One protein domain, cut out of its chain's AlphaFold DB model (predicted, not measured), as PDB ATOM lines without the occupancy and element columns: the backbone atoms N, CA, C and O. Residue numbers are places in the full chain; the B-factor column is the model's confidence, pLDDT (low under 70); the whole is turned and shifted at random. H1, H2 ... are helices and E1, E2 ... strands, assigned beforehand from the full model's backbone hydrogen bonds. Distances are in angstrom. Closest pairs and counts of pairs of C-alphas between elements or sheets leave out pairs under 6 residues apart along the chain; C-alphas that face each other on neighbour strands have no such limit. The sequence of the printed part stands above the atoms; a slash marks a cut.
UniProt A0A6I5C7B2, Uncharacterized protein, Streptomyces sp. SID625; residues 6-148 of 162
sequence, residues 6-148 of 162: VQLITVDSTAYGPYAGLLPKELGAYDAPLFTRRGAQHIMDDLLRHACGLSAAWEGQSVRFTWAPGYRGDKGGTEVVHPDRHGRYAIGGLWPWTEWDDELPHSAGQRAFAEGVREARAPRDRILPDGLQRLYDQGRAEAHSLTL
ATOM      1  N   VAL A   6      45.395  48.647   7.533       90.19
ATOM      2  CA  VAL A   6      44.875  47.278   7.579       90.19
ATOM      3  C   VAL A   6      43.439  47.312   7.076       90.19
ATOM      4  O   VAL A   6      42.627  48.063   7.610       90.19
ATOM      5  N   GLN A   7      43.145  46.506   6.065       91.00
ATOM      6  CA  GLN A   7      41.817  46.362   5.481       91.00
ATOM      7  C   GLN A   7      41.386  44.896   5.527       91.00
ATOM      8  O   GLN A   7      42.222  43.988   5.586       91.00
ATOM      9  N   LEU A   8      40.072  44.678   5.530       92.50
ATOM     10  CA  LEU A   8      39.479  43.354   5.397       92.50
ATOM     11  C   LEU A   8      39.254  43.082   3.917       92.50
ATOM     12  O   LEU A   8      38.582  43.853   3.240       92.50
ATOM     13  N   ILE A   9      39.832  41.996   3.424       92.31
ATOM     14  CA  ILE A   9      39.813  41.656   2.003       92.31
ATOM     15  C   ILE A   9      39.454  40.192   1.808       92.31
ATOM     16  O   ILE A   9      39.631  39.363   2.706       92.31
ATOM     17  N   THR A  10      38.956  39.872   0.622       91.62
ATOM     18  CA  THR A  10      38.616  38.511   0.215       91.62
ATOM     19  C   THR A  10      38.945  38.276  -1.254       91.62
ATOM     20  O   THR A  10      39.213  39.216  -2.005       91.62
ATOM     21  N   VAL A  11      38.973  37.008  -1.660       88.50
ATOM     22  CA  VAL A  11      39.049  36.636  -3.072       88.50
ATOM     23  C   VAL A  11      37.717  36.988  -3.722       88.50
ATOM     24  O   VAL A  11      36.662  36.555  -3.252       88.50
ATOM     25  N   ASP A  12      37.771  37.773  -4.793       84.75
ATOM     26  CA  ASP A  12      36.583  38.245  -5.495       84.75
ATOM     27  C   ASP A  12      35.683  37.086  -5.942       84.75
ATOM     28  O   ASP A  12      36.153  36.030  -6.377       84.75
ATOM     29  N   SER A  13      34.372  37.299  -5.818       79.62
ATOM     30  CA  SER A  13      33.333  36.316  -6.142       79.62
ATOM     31  C   SER A  13      33.450  34.980  -5.383       79.62
ATOM     32  O   SER A  13      33.017  33.939  -5.882       79.62
ATOM     33  N   THR A  14      34.004  34.984  -4.163       81.31
ATOM     34  CA  THR A  14      34.054  33.804  -3.279       81.31
ATOM     35  C   THR A  14      33.440  34.079  -1.905       81.31
ATOM     36  O   THR A  14      33.306  35.223  -1.483       81.31
ATOM     37  N   ALA A  15      33.103  33.014  -1.172       82.62
ATOM     38  CA  ALA A  15      32.688  33.100   0.234       82.62
ATOM     39  C   ALA A  15      33.880  33.054   1.218       82.62
ATOM     40  O   ALA A  15      33.692  32.798   2.411       82.62
ATOM     41  N   TYR A  16      35.109  33.219   0.717       85.81
ATOM     42  CA  TYR A  16      36.334  33.068   1.497       85.81
ATOM     43  C   TYR A  16      36.678  34.301   2.329       85.81
ATOM     44  O   TYR A  16      36.034  35.350   2.239       85.81
ATOM     45  N   GLY A  17      37.693  34.164   3.181       83.62
ATOM     46  CA  GLY A  17      38.083  35.216   4.110       83.62
ATOM     47  C   GLY A  17      37.057  35.416   5.236       83.62
ATOM     48  O   GLY A  17      36.326  34.485   5.574       83.62
ATOM     49  N   PRO A  18      37.006  36.602   5.865       92.31
ATOM     50  CA  PRO A  18      37.856  37.754   5.591       92.31
ATOM     51  C   PRO A  18      39.315  37.514   5.980       92.31
ATOM     52  O   PRO A  18      39.621  36.812   6.948       92.31
ATOM     53  N   TYR A  19      40.217  38.174   5.263       93.50
ATOM     54  CA  TYR A  19      41.633  38.243   5.597       93.50
ATOM     55  C   TYR A  19      41.999  39.669   5.999       93.50
ATOM     56  O   TYR A  19      41.560  40.631   5.373       93.50
ATOM     57  N   ALA A  20      42.831  39.813   7.030       94.06
ATOM     58  CA  ALA A  20      43.452  41.092   7.343       94.06
ATOM     59  C   ALA A  20      44.662  41.288   6.421       94.06
ATOM     60  O   ALA A  20      45.627  40.525   6.501       94.06
ATOM     61  N   GLY A  21      44.609  42.295   5.552       92.69
ATOM     62  CA  GLY A  21      45.706  42.670   4.663       92.69
ATOM     63  C   GLY A  21      46.194  44.079   4.970       92.69
ATOM     64  O   GLY A  21      45.391  44.985   5.181       92.69
ATOM     65  N   LEU A  22      47.509  44.290   4.999       92.38
ATOM     66  CA  LEU A  22      48.088  45.630   5.074       92.38
ATOM     67  C   LEU A  22      48.361  46.148   3.664       92.38
ATOM     68  O   LEU A  22      49.142  45.549   2.921       92.38
ATOM     69  N   LEU A  23      47.763  47.289   3.329       88.75
ATOM     70  CA  LEU A  23      47.925  47.926   2.028       88.75
ATOM     71  C   LEU A  23      48.577  49.309   2.142       88.75
ATOM     72  O   LEU A  23      48.212  50.079   3.032       88.75
ATOM     73  N   PRO A  24      49.511  49.667   1.238       76.38
ATOM     74  CA  PRO A  24      50.095  51.010   1.186       76.38
ATOM     75  C   PRO A  24      49.175  52.055   0.519       76.38
ATOM     76  O   PRO A  24      49.390  53.259   0.680       76.38
ATOM     77  N   LYS A  25      48.171  51.602  -0.241       81.31
ATOM     78  CA  LYS A  25      47.194  52.400  -1.001       81.31
ATOM     79  C   LYS A  25      45.834  51.681  -1.023       81.31
ATOM     80  O   LYS A  25      45.690  50.638  -0.392       81.31
ATOM     81  N   GLU A  26      44.862  52.232  -1.740       84.31
ATOM     82  CA  GLU A  26      43.592  51.555  -2.041       84.31
ATOM     83  C   GLU A  26      43.826  50.201  -2.732       84.31
ATOM     84  O   GLU A  26      44.776  50.052  -3.506       84.31
ATOM     85  N   LEU A  27      42.972  49.222  -2.423       86.69
ATOM     86  CA  LEU A  27      43.065  47.861  -2.945       86.69
ATOM     87  C   LEU A  27      42.722  47.827  -4.437       86.69
ATOM     88  O   LEU A  27      41.572  48.003  -4.828       86.69
ATOM     89  N   GLY A  28      43.712  47.537  -5.275       88.06
ATOM     90  CA  GLY A  28      43.490  47.059  -6.633       88.06
ATOM     91  C   GLY A  28      43.290  45.543  -6.667       88.06
ATOM     92  O   GLY A  28      43.881  44.811  -5.873       88.06
ATOM     93  N   ALA A  29      42.526  45.060  -7.652       88.56
ATOM     94  CA  ALA A  29      42.189  43.641  -7.778       88.56
ATOM     95  C   ALA A  29      43.418  42.715  -7.802       88.56
ATOM     96  O   ALA A  29      43.383  41.639  -7.234       88.56
ATOM     97  N   TYR A  30      44.534  43.117  -8.407       88.38
ATOM     98  CA  TYR A  30      45.738  42.273  -8.479       88.38
ATOM     99  C   TYR A  30      46.903  42.817  -7.655       88.38
ATOM    100  O   TYR A  30      48.039  42.384  -7.850       88.38
ATOM    101  N   ASP A  31      46.642  43.763  -6.751       90.44
ATOM    102  CA  ASP A  31      47.675  44.243  -5.840       90.44
ATOM    103  C   ASP A  31      48.150  43.106  -4.914       90.44
ATOM    104  O   ASP A  31      47.514  42.058  -4.786       90.44
ATOM    105  N   ALA A  32      49.290  43.326  -4.255       92.88
ATOM    106  CA  ALA A  32      49.878  42.389  -3.305       92.88
ATOM    107  C   ALA A  32      49.789  42.927  -1.864       92.88
ATOM    108  O   ALA A  32      50.774  43.475  -1.354       92.88
ATOM    109  N   PRO A  33      48.620  42.817  -1.198       92.69
ATOM    110  CA  PRO A  33      48.509  43.073   0.229       92.69
ATOM    111  C   PRO A  33      49.531  42.253   1.021       92.69
ATOM    112  O   PRO A  33      49.883  41.127   0.659       92.69
ATOM    113  N   LEU A  34      49.997  42.827   2.126       94.06
ATOM    114  CA  LEU A  34      50.879  42.139   3.058       94.06
ATOM    115  C   LEU A  34      50.046  41.386   4.097       94.06
ATOM    116  O   LEU A  34      49.223  41.985   4.788       94.06
ATOM    117  N   PHE A  35      50.317  40.094   4.245       94.44
ATOM    118  CA  PHE A  35      49.655  39.199   5.193       94.44
ATOM    119  C   PHE A  35      50.642  38.675   6.230       94.44
ATOM    120  O   PHE A  35      51.827  38.515   5.947       94.44
ATOM    121  N   THR A  36      50.174  38.351   7.433       93.75
ATOM    122  CA  THR A  36      50.997  37.581   8.375       93.75
ATOM    123  C   THR A  36      51.153  36.139   7.886       93.75
ATOM    124  O   THR A  36      50.415  35.683   7.012       93.75
ATOM    125  N   ARG A  37      52.061  35.370   8.498       93.69
ATOM    126  CA  ARG A  37      52.168  33.924   8.235       93.69
ATOM    127  C   ARG A  37      50.841  33.186   8.443       93.69
ATOM    128  O   ARG A  37      50.520  32.277   7.685       93.69
ATOM    129  N   ARG A  38      50.072  33.564   9.468       92.94
ATOM    130  CA  ARG A  38      48.783  32.932   9.769       92.94
ATOM    131  C   ARG A  38      47.711  33.354   8.765       92.94
ATOM    132  O   ARG A  38      46.962  32.494   8.315       92.94
ATOM    133  N   GLY A  39      47.690  34.621   8.354       93.25
ATOM    134  CA  GLY A  39      46.859  35.083   7.240       93.25
ATOM    135  C   GLY A  39      47.172  34.337   5.938       93.25
ATOM    136  O   GLY A  39      46.259  33.838   5.287       93.25
ATOM    137  N   ALA A  40      48.457  34.163   5.616       93.62
ATOM    138  CA  ALA A  40      48.900  33.373   4.469       93.62
ATOM    139  C   ALA A  40      48.437  31.910   4.568       93.62
ATOM    140  O   ALA A  40      47.900  31.382   3.601       93.62
ATOM    141  N   GLN A  41      48.561  31.275   5.740       94.06
ATOM    142  CA  GLN A  41      48.034  29.924   5.957       94.06
ATOM    143  C   GLN A  41      46.520  29.855   5.725       94.06
ATOM    144  O   GLN A  41      46.062  28.934   5.061       94.06
ATOM    145  N   HIS A  42      45.750  30.825   6.227       92.69
ATOM    146  CA  HIS A  42      44.297  30.850   6.039       92.69
ATOM    147  C   HIS A  42      43.920  30.932   4.552       92.69
ATOM    148  O   HIS A  42      43.068  30.175   4.096       92.69
ATOM    149  N   ILE A  43      44.615  31.775   3.780       91.88
ATOM    150  CA  ILE A  43      44.458  31.850   2.321       91.88
ATOM    151  C   ILE A  43      44.775  30.494   1.677       91.88
ATOM    152  O   ILE A  43      44.007  30.004   0.858       91.88
ATOM    153  N   MET A  44      45.893  29.865   2.051       91.50
ATOM    154  CA  MET A  44      46.285  28.558   1.513       91.50
ATOM    155  C   MET A  44      45.249  27.471   1.821       91.50
ATOM    156  O   MET A  44      44.937  26.666   0.946       91.50
ATOM    157  N   ASP A  45      44.698  27.456   3.034       90.94
ATOM    158  CA  ASP A  45      43.669  26.499   3.441       90.94
ATOM    159  C   ASP A  45      42.383  26.677   2.624       90.94
ATOM    160  O   ASP A  45      41.781  25.687   2.205       90.94
ATOM    161  N   ASP A  46      41.979  27.920   2.354       89.25
ATOM    162  CA  ASP A  46      40.823  28.220   1.506       89.25
ATOM    163  C   ASP A  46      41.080  27.855   0.035       89.25
ATOM    164  O   ASP A  46      40.205  27.297  -0.632       89.25
ATOM    165  N   LEU A  47      42.298  28.063  -0.469       84.19
ATOM    166  CA  LEU A  47      42.681  27.614  -1.808       84.19
ATOM    167  C   LEU A  47      42.607  26.092  -1.941       84.19
ATOM    168  O   LEU A  47      42.051  25.598  -2.914       84.19
ATOM    169  N   LEU A  48      43.105  25.339  -0.957       82.75
ATOM    170  CA  LEU A  48      43.086  23.871  -0.993       82.75
ATOM    171  C   LEU A  48      41.668  23.283  -0.965       82.75
ATOM    172  O   LEU A  48      41.459  22.169  -1.444       82.75
ATOM    173  N   ARG A  49      40.683  24.019  -0.433       80.81
ATOM    174  CA  ARG A  49      39.269  23.607  -0.456       80.81
ATOM    175  C   ARG A  49      38.660  23.667  -1.852       80.81
ATOM    176  O   ARG A  49      37.688  22.959  -2.110       80.81
ATOM    177  N   HIS A  50      39.222  24.476  -2.750       68.94
ATOM    178  CA  HIS A  50      38.770  24.570  -4.129       68.94
ATOM    179  C   HIS A  50      39.790  23.936  -5.074       68.94
ATOM    180  O   HIS A  50      40.906  24.412  -5.244       68.94
ATOM    181  N   ALA A  51      39.378  22.890  -5.787       61.81
ATOM    182  CA  ALA A  51      40.173  22.273  -6.848       61.81
ATOM    183  C   ALA A  51      40.187  23.141  -8.129       61.81
ATOM    184  O   ALA A  51      39.887  22.667  -9.221       61.81
ATOM    185  N   CYS A  52      40.510  24.431  -8.012       70.62
ATOM    186  CA  CYS A  52      40.496  25.399  -9.112       70.62
ATOM    187  C   CYS A  52      41.790  25.404  -9.944       70.62
ATOM    188  O   CYS A  52      42.022  26.332 -10.711       70.62
ATOM    189  N   GLY A  53      42.636  24.377  -9.808       80.38
ATOM    190  CA  GLY A  53      43.919  24.292 -10.508       80.38
ATOM    191  C   GLY A  53      45.018  25.164  -9.899       80.38
ATOM    192  O   GLY A  53      46.070  25.292 -10.513       80.38
ATOM    193  N   LEU A  54      44.801  25.728  -8.709       87.19
ATOM    194  CA  LEU A  54      45.795  26.448  -7.918       87.19
ATOM    195  C   LEU A  54      46.065  25.679  -6.622       87.19
ATOM    196  O   LEU A  54      45.154  25.152  -5.994       87.19
ATOM    197  N   SER A  55      47.326  25.612  -6.221       89.44
ATOM    198  CA  SER A  55      47.763  24.977  -4.980       89.44
ATOM    199  C   SER A  55      48.865  25.805  -4.337       89.44
ATOM    200  O   SER A  55      49.540  26.587  -5.012       89.44
ATOM    201  N   ALA A  56      49.047  25.647  -3.030       91.38
ATOM    202  CA  ALA A  56      50.087  26.341  -2.292       91.38
ATOM    203  C   ALA A  56      50.700  25.428  -1.233       91.38
ATOM    204  O   ALA A  56      49.997  24.637  -0.603       91.38
ATOM    205  N   ALA A  57      52.007  25.555  -1.014       93.75
ATOM    206  CA  ALA A  57      52.728  24.812   0.011       93.75
ATOM    207  C   ALA A  57      53.824  25.665   0.656       93.75
ATOM    208  O   ALA A  57      54.395  26.557   0.026       93.75
ATOM    209  N   TRP A  58      54.138  25.368   1.916       95.12
ATOM    210  CA  TRP A  58      55.277  25.975   2.598       95.12
ATOM    211  C   TRP A  58      56.589  25.340   2.147       95.12
ATOM    212  O   TRP A  58      56.746  24.122   2.173       95.12
ATOM    213  N   GLU A  59      57.563  26.187   1.843       93.25
ATOM    214  CA  GLU A  59      58.952  25.822   1.598       93.25
ATOM    215  C   GLU A  59      59.846  26.545   2.600       93.25
ATOM    216  O   GLU A  59      60.289  27.684   2.407       93.25
ATOM    217  N   GLY A  60      60.040  25.895   3.749       91.75
ATOM    218  CA  GLY A  60      60.664  26.517   4.910       91.75
ATOM    219  C   GLY A  60      59.866  27.740   5.373       91.75
ATOM    220  O   GLY A  60      58.757  27.622   5.899       91.75
ATOM    221  N   GLN A  61      60.443  28.928   5.184       92.38
ATOM    222  CA  GLN A  61      59.813  30.199   5.553       92.38
ATOM    223  C   GLN A  61      59.007  30.843   4.421       92.38
ATOM    224  O   GLN A  61      58.303  31.812   4.685       92.38
ATOM    225  N   SER A  62      59.080  30.321   3.197       94.94
ATOM    226  CA  SER A  62      58.437  30.905   2.012       94.94
ATOM    227  C   SER A  62      57.187  30.121   1.623       94.94
ATOM    228  O   SER A  62      57.071  28.945   1.965       94.94
ATOM    229  N   VAL A  63      56.265  30.749   0.897       94.31
ATOM    230  CA  VAL A  63      55.105  30.066   0.302       94.31
ATOM    231  C   VAL A  63      55.365  29.878  -1.182       94.31
ATOM    232  O   VAL A  63      55.671  30.849  -1.867       94.31
ATOM    233  N   ARG A  64      55.219  28.656  -1.694       95.06
ATOM    234  CA  ARG A  64      55.180  28.393  -3.132       95.06
ATOM    235  C   ARG A  64      53.737  28.198  -3.571       95.06
ATOM    236  O   ARG A  64      53.098  27.236  -3.152       95.06
ATOM    237  N   PHE A  65      53.267  29.059  -4.460       93.50
ATOM    238  CA  PHE A  65      52.048  28.871  -5.233       93.50
ATOM    239  C   PHE A  65      52.370  28.128  -6.527       93.50
ATOM    240  O   PHE A  65      53.419  28.339  -7.132       93.50
ATOM    241  N   THR A  66      51.489  27.225  -6.940       92.62
ATOM    242  CA  THR A  66      51.601  26.452  -8.181       92.62
ATOM    243  C   THR A  66      50.240  26.401  -8.852       92.62
ATOM    244  O   THR A  66      49.273  25.969  -8.223       92.62
ATOM    245  N   TRP A  67      50.166  26.808 -10.119       91.88
ATOM    246  CA  TRP A  67      48.948  26.726 -10.921       91.88
ATOM    247  C   TRP A  67      49.125  25.824 -12.139       91.88
ATOM    248  O   TRP A  67      50.178  25.788 -12.779       91.88
ATOM    249  N   ALA A  68      48.069  25.085 -12.454       89.19
ATOM    250  CA  ALA A  68      48.001  24.189 -13.591       89.19
ATOM    251  C   ALA A  68      47.847  24.965 -14.915       89.19
ATOM    252  O   ALA A  68      47.330  26.089 -14.928       89.19
ATOM    253  N   PRO A  69      48.239  24.361 -16.051       86.81
ATOM    254  CA  PRO A  69      47.892  24.887 -17.366       86.81
ATOM    255  C   PRO A  69      46.377  25.087 -17.503       86.81
ATOM    256  O   PRO A  69      45.591  24.229 -17.107       86.81
ATOM    257  N   GLY A  70      45.966  26.220 -18.068       80.88
ATOM    258  CA  GLY A  70      44.564  26.607 -18.221       80.88
ATOM    259  C   GLY A  70      44.004  27.438 -17.064       80.88
ATOM    260  O   GLY A  70      42.952  28.056 -17.235       80.88
ATOM    261  N   TYR A  71      44.705  27.541 -15.927       82.31
ATOM    262  CA  TYR A  71      44.344  28.499 -14.879       82.31
ATOM    263  C   TYR A  71      44.420  29.921 -15.446       82.31
ATOM    264  O   TYR A  71      45.485  30.361 -15.864       82.31
ATOM    265  N   ARG A  72      43.274  30.607 -15.543       77.06
ATOM    266  CA  ARG A  72      43.130  31.940 -16.168       77.06
ATOM    267  C   ARG A  72      43.711  32.063 -17.591       77.06
ATOM    268  O   ARG A  72      44.021  33.161 -18.037       77.06
ATOM    269  N   GLY A  73      43.802  30.953 -18.327       77.38
ATOM    270  CA  GLY A  73      44.382  30.926 -19.675       77.38
ATOM    271  C   GLY A  73      45.915  30.883 -19.716       77.38
ATOM    272  O   GLY A  73      46.487  30.931 -20.806       77.38
ATOM    273  N   ASP A  74      46.582  30.747 -18.566       81.12
ATOM    274  CA  ASP A  74      48.036  30.628 -18.481       81.12
ATOM    275  C   ASP A  74      48.547  29.217 -18.794       81.12
ATOM    276  O   ASP A  74      47.835  28.214 -18.713       81.12
ATOM    277  N   LYS A  75      49.844  29.123 -19.109       85.12
ATOM    278  CA  LYS A  75      50.533  27.854 -19.416       85.12
ATOM    279  C   LYS A  75      50.846  26.993 -18.182       85.12
ATOM    280  O   LYS A  75      51.471  25.946 -18.326       85.12
ATOM    281  N   GLY A  76      50.400  27.407 -16.996       86.38
ATOM    282  CA  GLY A  76      50.834  26.845 -15.721       86.38
ATOM    283  C   GLY A  76      52.159  27.452 -15.261       86.38
ATOM    284  O   GLY A  76      52.926  27.985 -16.066       86.38
ATOM    285  N   GLY A  77      52.419  27.404 -13.960       89.50
ATOM    286  CA  GLY A  77      53.593  28.049 -13.389       89.50
ATOM    287  C   GLY A  77      53.669  27.945 -11.876       89.50
ATOM    288  O   GLY A  77      52.830  27.321 -11.223       89.50
ATOM    289  N   THR A  78      54.719  28.550 -11.336       93.00
ATOM    290  CA  THR A  78      54.964  28.626  -9.899       93.00
ATOM    291  C   THR A  78      55.406  30.023  -9.515       93.00
ATOM    292  O   THR A  78      56.199  30.632 -10.232       93.00
ATOM    293  N   GLU A  79      54.988  30.477  -8.340       93.31
ATOM    294  CA  GLU A  79      55.440  31.726  -7.736       93.31
ATOM    295  C   GLU A  79      55.859  31.463  -6.293       93.31
ATOM    296  O   GLU A  79      55.172  30.753  -5.559       93.31
ATOM    297  N   VAL A  80      57.003  32.011  -5.885       94.62
ATOM    298  CA  VAL A  80      57.505  31.885  -4.515       94.62
ATOM    299  C   VAL A  80      57.427  33.243  -3.836       94.62
ATOM    300  O   VAL A  80      58.067  34.200  -4.262       94.62
ATOM    301  N   VAL A  81      56.664  33.302  -2.748       95.19
ATOM    302  CA  VAL A  81      56.510  34.486  -1.908       95.19
ATOM    303  C   VAL A  81      57.382  34.332  -0.671       95.19
ATOM    304  O   VAL A  81      57.167  33.456   0.176       95.19
ATOM    305  N   HIS A  82      58.367  35.215  -0.559       94.31
ATOM    306  CA  HIS A  82      59.234  35.317   0.607       94.31
ATOM    307  C   HIS A  82      58.649  36.298   1.634       94.31
ATOM    308  O   HIS A  82      58.045  37.302   1.240       94.31
ATOM    309  N   PRO A  83      58.828  36.047   2.942       93.50
ATOM    310  CA  PRO A  83      58.464  37.023   3.955       93.50
ATOM    311  C   PRO A  83      59.384  38.248   3.887       93.50
ATOM    312  O   PRO A  83      60.584  38.131   3.627       93.50
ATOM    313  N   ASP A  84      58.837  39.422   4.184       89.50
ATOM    314  CA  ASP A  84      59.622  40.628   4.419       89.50
ATOM    315  C   ASP A  84      60.381  40.551   5.760       89.50
ATOM    316  O   ASP A  84      60.242  39.611   6.547       89.50
ATOM    317  N   ARG A  85      61.169  41.588   6.070       87.75
ATOM    318  CA  ARG A  85      61.910  41.698   7.344       87.75
ATOM    319  C   ARG A  85      61.025  41.681   8.605       87.75
ATOM    320  O   ARG A  85      61.555  41.613   9.708       87.75
ATOM    321  N   HIS A  86      59.708  41.800   8.453       85.38
ATOM    322  CA  HIS A  86      58.714  41.754   9.524       85.38
ATOM    323  C   HIS A  86      57.946  40.422   9.550       85.38
ATOM    324  O   HIS A  86      57.017  40.274  10.341       85.38
ATOM    325  N   GLY A  87      58.294  39.458   8.690       89.25
ATOM    326  CA  GLY A  87      57.584  38.184   8.587       89.25
ATOM    327  C   GLY A  87      56.255  38.269   7.830       89.25
ATOM    328  O   GLY A  87      55.390  37.414   8.039       89.25
ATOM    329  N   ARG A  88      56.060  39.296   6.990       93.00
ATOM    330  CA  ARG A  88      54.832  39.509   6.210       93.00
ATOM    331  C   ARG A  88      55.009  39.081   4.758       93.00
ATOM    332  O   ARG A  88      56.051  39.321   4.162       93.00
ATOM    333  N   TYR A  89      53.974  38.495   4.180       94.06
ATOM    334  CA  TYR A  89      53.967  37.905   2.846       94.06
ATOM    335  C   TYR A  89      53.156  38.790   1.904       94.06
ATOM    336  O   TYR A  89      51.983  39.039   2.175       94.06
ATOM    337  N   ALA A  90      53.767  39.263   0.820       94.31
ATOM    338  CA  ALA A  90      53.068  40.002  -0.229       94.31
ATOM    339  C   ALA A  90      52.408  39.004  -1.186       94.31
ATOM    340  O   ALA A  90      53.102  38.376  -1.978       94.31
ATOM    341  N   ILE A  91      51.090  38.822  -1.084       93.06
ATOM    342  CA  ILE A  91      50.354  37.836  -1.893       93.06
ATOM    343  C   ILE A  91      49.412  38.595  -2.826       93.06
ATOM    344  O   ILE A  91      48.488  39.260  -2.366       93.06
ATOM    345  N   GLY A  92      49.645  38.511  -4.133       90.25
ATOM    346  CA  GLY A  92      48.880  39.222  -5.160       90.25
ATOM    347  C   GLY A  92      49.042  38.585  -6.535       90.25
ATOM    348  O   GLY A  92      49.717  37.571  -6.664       90.25
ATOM    349  N   GLY A  93      48.403  39.150  -7.559       86.44
ATOM    350  CA  GLY A  93      48.556  38.717  -8.958       86.44
ATOM    351  C   GLY A  93      47.876  37.394  -9.349       86.44
ATOM    352  O   GLY A  93      47.475  37.243 -10.501       86.44
ATOM    353  N   LEU A  94      47.687  36.468  -8.408       85.94
ATOM    354  CA  LEU A  94      47.145  35.130  -8.671       85.94
ATOM    355  C   LEU A  94      45.625  35.132  -8.908       85.94
ATOM    356  O   LEU A  94      45.128  34.452  -9.804       85.94
ATOM    357  N   TRP A  95      44.886  35.938  -8.147       89.00
ATOM    358  CA  TRP A  95      43.438  36.118  -8.265       89.00
ATOM    359  C   TRP A  95      43.059  37.580  -8.008       89.00
ATOM    360  O   TRP A  95      43.842  38.315  -7.401       89.00
ATOM    361  N   PRO A  96      41.873  38.012  -8.469       90.06
ATOM    362  CA  PRO A  96      41.328  39.296  -8.070       90.06
ATOM    363  C   PRO A  96      40.964  39.301  -6.577       90.06
ATOM    364  O   PRO A  96      40.235  38.438  -6.091       90.06
ATOM    365  N   TRP A  97      41.476  40.283  -5.850       91.75
ATOM    366  CA  TRP A  97      41.036  40.689  -4.527       91.75
ATOM    367  C   TRP A  97      39.850  41.645  -4.632       91.75
ATOM    368  O   TRP A  97      39.773  42.456  -5.555       91.75
ATOM    369  N   THR A  98      38.979  41.603  -3.633       91.19
ATOM    370  CA  THR A  98      37.963  42.626  -3.390       91.19
ATOM    371  C   THR A  98      37.915  42.965  -1.903       91.19
ATOM    372  O   THR A  98      38.421  42.213  -1.059       91.19
ATOM    373  N   GLU A  99      37.350  44.124  -1.578       89.75
ATOM    374  CA  GLU A  99      37.070  44.476  -0.192       89.75
ATOM    375  C   GLU A  99      36.050  43.487   0.372       89.75
ATOM    376  O   GLU A  99      35.101  43.085  -0.300       89.75
ATOM    377  N   TRP A 100      36.271  43.050   1.608       88.25
ATOM    378  CA  TRP A 100      35.269  42.259   2.296       88.25
ATOM    379  C   TRP A 100      34.187  43.207   2.819       88.25
ATOM    380  O   TRP A 100      34.423  43.975   3.755       88.25
ATOM    381  N   ASP A 101      33.014  43.155   2.197       80.94
ATOM    382  CA  ASP A 101      31.824  43.883   2.626       80.94
ATOM    383  C   ASP A 101      30.909  43.011   3.496       80.94
ATOM    384  O   ASP A 101      31.024  41.788   3.530       80.94
ATOM    385  N   ASP A 102      29.989  43.646   4.222       68.94
ATOM    386  CA  ASP A 102      28.964  42.962   5.018       68.94
ATOM    387  C   ASP A 102      27.706  42.608   4.175       68.94
ATOM    388  O   ASP A 102      26.700  42.170   4.739       68.94
ATOM    389  N   GLU A 103      27.727  42.807   2.847       69.56
ATOM    390  CA  GLU A 103      26.569  42.610   1.953       69.56
ATOM    391  C   GLU A 103      26.382  41.139   1.540       69.56
ATOM    392  O   GLU A 103      25.258  40.702   1.275       69.56
ATOM    393  N   LEU A 104      27.457  40.343   1.544       66.81
ATOM    394  CA  LEU A 104      27.400  38.894   1.327       66.81
ATOM    395  C   LEU A 104      27.060  38.111   2.619       66.81
ATOM    396  O   LEU A 104      27.366  38.546   3.730       66.81
ATOM    397  N   PRO A 105      26.415  36.928   2.524       65.81
ATOM    398  CA  PRO A 105      26.084  36.127   3.699       65.81
ATOM    399  C   PRO A 105      27.345  35.534   4.344       65.81
ATOM    400  O   PRO A 105      27.883  34.526   3.885       65.81
ATOM    401  N   HIS A 106      27.771  36.130   5.458       80.19
ATOM    402  CA  HIS A 106      28.931  35.685   6.234       80.19
ATOM    403  C   HIS A 106      28.533  34.904   7.484       80.19
ATOM    404  O   HIS A 106      27.543  35.202   8.159       80.19
ATOM    405  N   SER A 107      29.353  33.923   7.851       87.56
ATOM    406  CA  SER A 107      29.216  33.214   9.122       87.56
ATOM    407  C   SER A 107      29.441  34.153  10.316       87.56
ATOM    408  O   SER A 107      30.190  35.131  10.248       87.56
ATOM    409  N   ALA A 108      28.854  33.814  11.468       88.12
ATOM    410  CA  ALA A 108      29.086  34.552  12.713       88.12
ATOM    411  C   ALA A 108      30.581  34.625  13.083       88.12
ATOM    412  O   ALA A 108      31.032  35.617  13.650       88.12
ATOM    413  N   GLY A 109      31.359  33.599  12.720       88.56
ATOM    414  CA  GLY A 109      32.799  33.568  12.948       88.56
ATOM    415  C   GLY A 109      33.583  34.563  12.088       88.56
ATOM    416  O   GLY A 109      34.457  35.255  12.607       88.56
ATOM    417  N   GLN A 110      33.235  34.682  10.803       90.56
ATOM    418  CA  GLN A 110      33.823  35.671   9.890       90.56
ATOM    419  C   GLN A 110      33.548  37.097  10.376       90.56
ATOM    420  O   GLN A 110      34.463  37.917  10.431       90.56
ATOM    421  N   ARG A 111      32.317  37.361  10.830       90.00
ATOM    422  CA  ARG A 111      31.938  38.652  11.420       90.00
ATOM    423  C   ARG A 111      32.716  38.954  12.699       90.00
ATOM    424  O   ARG A 111      33.266  40.041  12.816       90.00
ATOM    425  N   ALA A 112      32.827  37.994  13.619       90.88
ATOM    426  CA  ALA A 112      33.597  38.180  14.850       90.88
ATOM    427  C   ALA A 112      35.073  38.503  14.557       90.88
ATOM    428  O   ALA A 112      35.634  39.420  15.153       90.88
ATOM    429  N   PHE A 113      35.691  37.805  13.599       92.69
ATOM    430  CA  PHE A 113      37.050  38.114  13.153       92.69
ATOM    431  C   PHE A 113      37.160  39.520  12.545       92.69
ATOM    432  O   PHE A 113      38.059  40.275  12.921       92.69
ATOM    433  N   ALA A 114      36.247  39.891  11.641       91.38
ATOM    434  CA  ALA A 114      36.210  41.210  11.012       91.38
ATOM    435  C   ALA A 114      36.074  42.340  12.043       91.38
ATOM    436  O   ALA A 114      36.820  43.319  12.003       91.38
ATOM    437  N   GLU A 115      35.168  42.181  13.011       91.56
ATOM    438  CA  GLU A 115      35.025  43.099  14.143       91.56
ATOM    439  C   GLU A 115      36.327  43.204  14.940       91.56
ATOM    440  O   GLU A 115      36.762  44.308  15.255       91.56
ATOM    441  N   GLY A 116      37.000  42.078  15.191       91.25
ATOM    442  CA  GLY A 116      38.311  42.061  15.830       91.25
ATOM    443  C   GLY A 116      39.351  42.891  15.075       91.25
ATOM    444  O   GLY A 116      40.056  43.700  15.670       91.25
ATOM    445  N   VAL A 117      39.438  42.752  13.753       91.88
ATOM    446  CA  VAL A 117      40.361  43.556  12.932       91.88
ATOM    447  C   VAL A 117      40.021  45.049  13.010       91.88
ATOM    448  O   VAL A 117      40.915  45.866  13.235       91.88
ATOM    449  N   ARG A 118      38.737  45.407  12.876       89.94
ATOM    450  CA  ARG A 118      38.249  46.800  12.911       89.94
ATOM    451  C   ARG A 118      38.482  47.454  14.277       89.94
ATOM    452  O   ARG A 118      38.895  48.609  14.357       89.94
ATOM    453  N   GLU A 119      38.280  46.705  15.356       90.25
ATOM    454  CA  GLU A 119      38.417  47.177  16.737       90.25
ATOM    455  C   GLU A 119      39.826  46.980  17.312       90.25
ATOM    456  O   GLU A 119      40.037  47.241  18.495       90.25
ATOM    457  N   ALA A 120      40.821  46.572  16.517       87.50
ATOM    458  CA  ALA A 120      42.149  46.223  17.024       87.50
ATOM    459  C   ALA A 120      42.783  47.315  17.904       87.50
ATOM    460  O   ALA A 120      43.469  47.008  18.873       87.50
ATOM    461  N   ARG A 121      42.507  48.597  17.639       82.12
ATOM    462  CA  ARG A 121      43.025  49.726  18.435       82.12
ATOM    463  C   ARG A 121      42.087  50.222  19.544       82.12
ATOM    464  O   ARG A 121      42.502  51.063  20.333       82.12
ATOM    465  N   ALA A 122      40.851  49.733  19.606       83.94
ATOM    466  CA  ALA A 122      39.869  50.125  20.617       83.94
ATOM    467  C   ALA A 122      40.087  49.372  21.947       83.94
ATOM    468  O   ALA A 122      40.720  48.314  21.942       83.94
ATOM    469  N   PRO A 123      39.565  49.850  23.088       83.19
ATOM    470  CA  PRO A 123      39.542  49.083  24.338       83.19
ATOM    471  C   PRO A 123      38.891  47.696  24.185       83.19
ATOM    472  O   PRO A 123      38.074  47.465  23.293       83.19
ATOM    473  N   ARG A 124      39.286  46.745  25.038       79.00
ATOM    474  CA  ARG A 124      38.802  45.353  25.016       79.00
ATOM    475  C   ARG A 124      37.594  45.179  25.935       79.00
ATOM    476  O   ARG A 124      37.667  44.465  26.930       79.00
ATOM    477  N   ASP A 125      36.486  45.807  25.564       79.94
ATOM    478  CA  ASP A 125      35.284  45.829  26.410       79.94
ATOM    479  C   ASP A 125      34.177  44.896  25.880       79.94
ATOM    480  O   ASP A 125      33.168  44.663  26.545       79.94
ATOM    481  N   ARG A 126      34.359  44.339  24.674       80.00
ATOM    482  CA  ARG A 126      33.397  43.448  24.017       80.00
ATOM    483  C   ARG A 126      33.504  42.027  24.578       80.00
ATOM    484  O   ARG A 126      34.583  41.440  24.579       80.00
ATOM    485  N   ILE A 127      32.363  41.470  24.988       83.31
ATOM    486  CA  ILE A 127      32.223  40.080  25.441       83.31
ATOM    487  C   ILE A 127      31.350  39.328  24.434       83.31
ATOM    488  O   ILE A 127      30.184  39.672  24.236       83.31
ATOM    489  N   LEU A 128      31.915  38.301  23.805       85.38
ATOM    490  CA  LEU A 128      31.232  37.398  22.878       85.38
ATOM    491  C   LEU A 128      31.181  35.971  23.456       85.38
ATOM    492  O   LEU A 128      31.977  35.641  24.334       85.38
ATOM    493  N   PRO A 129      30.296  35.087  22.956       90.12
ATOM    494  CA  PRO A 129      30.361  33.659  23.269       90.12
ATOM    495  C   PRO A 129      31.753  33.086  22.963       90.12
ATOM    496  O   PRO A 129      32.337  33.457  21.946       90.12
ATOM    497  N   ASP A 130      32.258  32.150  23.772       80.44
ATOM    498  CA  ASP A 130      33.656  31.667  23.734       80.44
ATOM    499  C   ASP A 130      34.195  31.351  22.324       80.44
ATOM    500  O   ASP A 130      35.324  31.713  21.977       80.44
ATOM    501  N   GLY A 131      33.380  30.703  21.482       83.19
ATOM    502  CA  GLY A 131      33.750  30.365  20.102       83.19
ATOM    503  C   GLY A 131      33.963  31.589  19.202       83.19
ATOM    504  O   GLY A 131      34.856  31.584  18.358       83.19
ATOM    505  N   LEU A 132      33.185  32.651  19.411       90.62
ATOM    506  CA  LEU A 132      33.292  33.917  18.685       90.62
ATOM    507  C   LEU A 132      34.341  34.841  19.307       90.62
ATOM    508  O   LEU A 132      35.064  35.508  18.570       90.62
ATOM    509  N   GLN A 133      34.492  34.823  20.633       91.88
ATOM    510  CA  GLN A 133      35.515  35.594  21.340       91.88
ATOM    511  C   GLN A 133      36.916  35.240  20.835       91.88
ATOM    512  O   GLN A 133      37.712  36.124  20.522       91.88
ATOM    513  N   ARG A 134      37.196  33.943  20.649       91.19
ATOM    514  CA  ARG A 134      38.473  33.488  20.085       91.19
ATOM    515  C   ARG A 134      38.728  34.059  18.687       91.19
ATOM    516  O   ARG A 134      39.854  34.453  18.397       91.19
ATOM    517  N   LEU A 135      37.715  34.084  17.821       92.44
ATOM    518  CA  LEU A 135      37.838  34.594  16.450       92.44
ATOM    519  C   LEU A 135      38.009  36.118  16.424       92.44
ATOM    520  O   LEU A 135      38.827  36.632  15.663       92.44
ATOM    521  N   TYR A 136      37.319  36.823  17.316       92.31
ATOM    522  CA  TYR A 136      37.502  38.253  17.542       92.31
ATOM    523  C   TYR A 136      38.924  38.591  18.005       92.31
ATOM    524  O   TYR A 136      39.611  39.403  17.383       92.31
ATOM    525  N   ASP A 137      39.426  37.914  19.040       91.81
ATOM    526  CA  ASP A 137      40.789  38.133  19.536       91.81
ATOM    527  C   ASP A 137      41.853  37.789  18.489       91.81
ATOM    528  O   ASP A 137      42.880  38.465  18.384       91.81
ATOM    529  N   GLN A 138      41.584  36.779  17.661       91.62
ATOM    530  CA  GLN A 138      42.400  36.452  16.500       91.62
ATOM    531  C   GLN A 138      42.437  37.591  15.471       91.62
ATOM    532  O   GLN A 138      43.522  37.922  14.988       91.62
ATOM    533  N   GLY A 139      41.294  38.195  15.136       91.31
ATOM    534  CA  GLY A 139      41.234  39.349  14.232       91.31
ATOM    535  C   GLY A 139      42.051  40.532  14.751       91.31
ATOM    536  O   GLY A 139      42.877  41.095  14.028       91.31
ATOM    537  N   ARG A 140      41.926  40.840  16.048       92.88
ATOM    538  CA  ARG A 140      42.731  41.885  16.703       92.88
ATOM    539  C   ARG A 140      44.229  41.605  16.601       92.88
ATOM    540  O   ARG A 140      45.005  42.493  16.251       92.88
ATOM    541  N   ALA A 141      44.642  40.374  16.909       91.31
ATOM    542  CA  ALA A 141      46.048  39.978  16.900       91.31
ATOM    543  C   ALA A 141      46.687  40.070  15.502       91.31
ATOM    544  O   ALA A 141      47.845  40.476  15.389       91.31
ATOM    545  N   GLU A 142      45.944  39.742  14.440       91.06
ATOM    546  CA  GLU A 142      46.397  39.909  13.046       91.06
ATOM    547  C   GLU A 142      46.637  41.365  12.703       91.06
ATOM    548  O   GLU A 142      47.734  41.729  12.280       91.06
ATOM    549  N   ALA A 143      45.631  42.206  12.940       90.75
ATOM    550  CA  ALA A 143      45.717  43.628  12.654       90.75
ATOM    551  C   ALA A 143      46.897  44.271  13.396       90.75
ATOM    552  O   ALA A 143      47.675  45.018  12.801       90.75
ATOM    553  N   HIS A 144      47.097  43.919  14.671       88.75
ATOM    554  CA  HIS A 144      48.281  44.341  15.411       88.75
ATOM    555  C   HIS A 144      49.571  43.861  14.748       88.75
ATOM    556  O   HIS A 144      50.410  44.699  14.426       88.75
ATOM    557  N   SER A 145      49.708  42.561  14.487       88.19
ATOM    558  CA  SER A 145      50.928  41.968  13.919       88.19
ATOM    559  C   SER A 145      51.324  42.587  12.577       88.19
ATOM    560  O   SER A 145      52.502  42.826  12.332       88.19
ATOM    561  N   LEU A 146      50.346  42.926  11.733       87.38
ATOM    562  CA  LEU A 146      50.578  43.617  10.464       87.38
ATOM    563  C   LEU A 146      51.144  45.032  10.646       87.38
ATOM    564  O   LEU A 146      51.963  45.483   9.840       87.38
ATOM    565  N   THR A 147      50.704  45.724  11.700       82.75
ATOM    566  CA  THR A 147      51.102  47.105  12.018       82.75
ATOM    567  C   THR A 147      52.360  47.227  12.878       82.75
ATOM    568  O   THR A 147      52.871  48.337  13.033       82.75
ATOM    569  N   LEU A 148      52.896  46.122  13.407       72.38
ATOM    570  CA  LEU A 148      54.162  46.132  14.138       72.38
ATOM    571  C   LEU A 148      55.327  46.445  13.175       72.38
ATOM    572  O   LEU A 148      55.701  45.659  12.300       72.38
TER     573      LEU A 148
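Overview. This is residues 6 to 148 of the 162 residues of an uncharacterized protein of Streptomyces sp. SID625 (UniProt A0A6I5C7B2). Two small three-stranded sheets lie along the length of the domain with one helix, H1, between them, and two helices side by side, H2 and H3, pack on the second sheet on the side away from the first. The first sheet, E3 E4 E5, makes one end of the domain; the second, E2 E1 E6, is near the middle. The printed part has 143 residues, with three named helices and six named strands in the order E1 E2 H1 E3 E4 E5 E6 H2 H3; both sheets are antiparallel and the class is mixed, helices and strands. The whole is compact, with a radius of gyration of the C-alphas of 15.3 A and spans of 51 by 35 by 28 A.

Arrangement. E3, residues 54 to 59, E4, residues 62 to 67, and E5, residues 77 to 81, form a meander, each strand the antiparallel neighbour of the one before. N 57 and O 64 are 2.9 A apart, and N 65 and O 79 are 2.8 A apart, both within hydrogen-bond range. H1, residues 37 to 49, is on one face of this sheet, two layers, at a height over the sheet of 8.9 A. Its closest C-alphas to E3 are those of Met 44 and Ala 56, 5.8 A. In the other sheet, E1, residues 6 to 11, is the inner strand, with E2, residues 19 to 23, and E6, residues 97 to 99, as edge strands. N 9 and O 19 are 2.9 A apart, and N 10 and O 98 are 2.9 A apart. H1 is on this sheet too; the C-alphas of Tyr 19 and Gly 39, the closest of E2 and H1, are 6.3 A apart. H2, residues 108 to 118, and H3, residues 130 to 147, are on one face of it, again two layers. H2 and H3 touch, the same way at a shallow tilt of 33 degrees, only just short of steep, closest at the C-alphas of Gly 116 and Tyr 136, 4.3 A. Every O i to N i+4 pair is within hydrogen-bond range in H1 and H2, and 13 of 14 in H3.

Along the chain. E4 is 16.6 A from first to last C-alpha, H1 18.7 A and H3 26.1 A. E1 begins at C-alpha 6, (44.875, 47.278, 7.579), and H3 ends at C-alpha 147, (51.102, 47.105, 12.018).

Size, cuts and confidence. The two C-alphas farthest apart, those of Lys 75 and Asp 125, are 51.5 A apart. The printed part has no cut. The links E2 to H1, E5 to E6 and H2 to H3 are long. Residues 34 to 35 pair antiparallel with residues 89 to 90. The mean pLDDT of the printed part is 87.8; residues 50 to 51 and 102 to 105 are under 70.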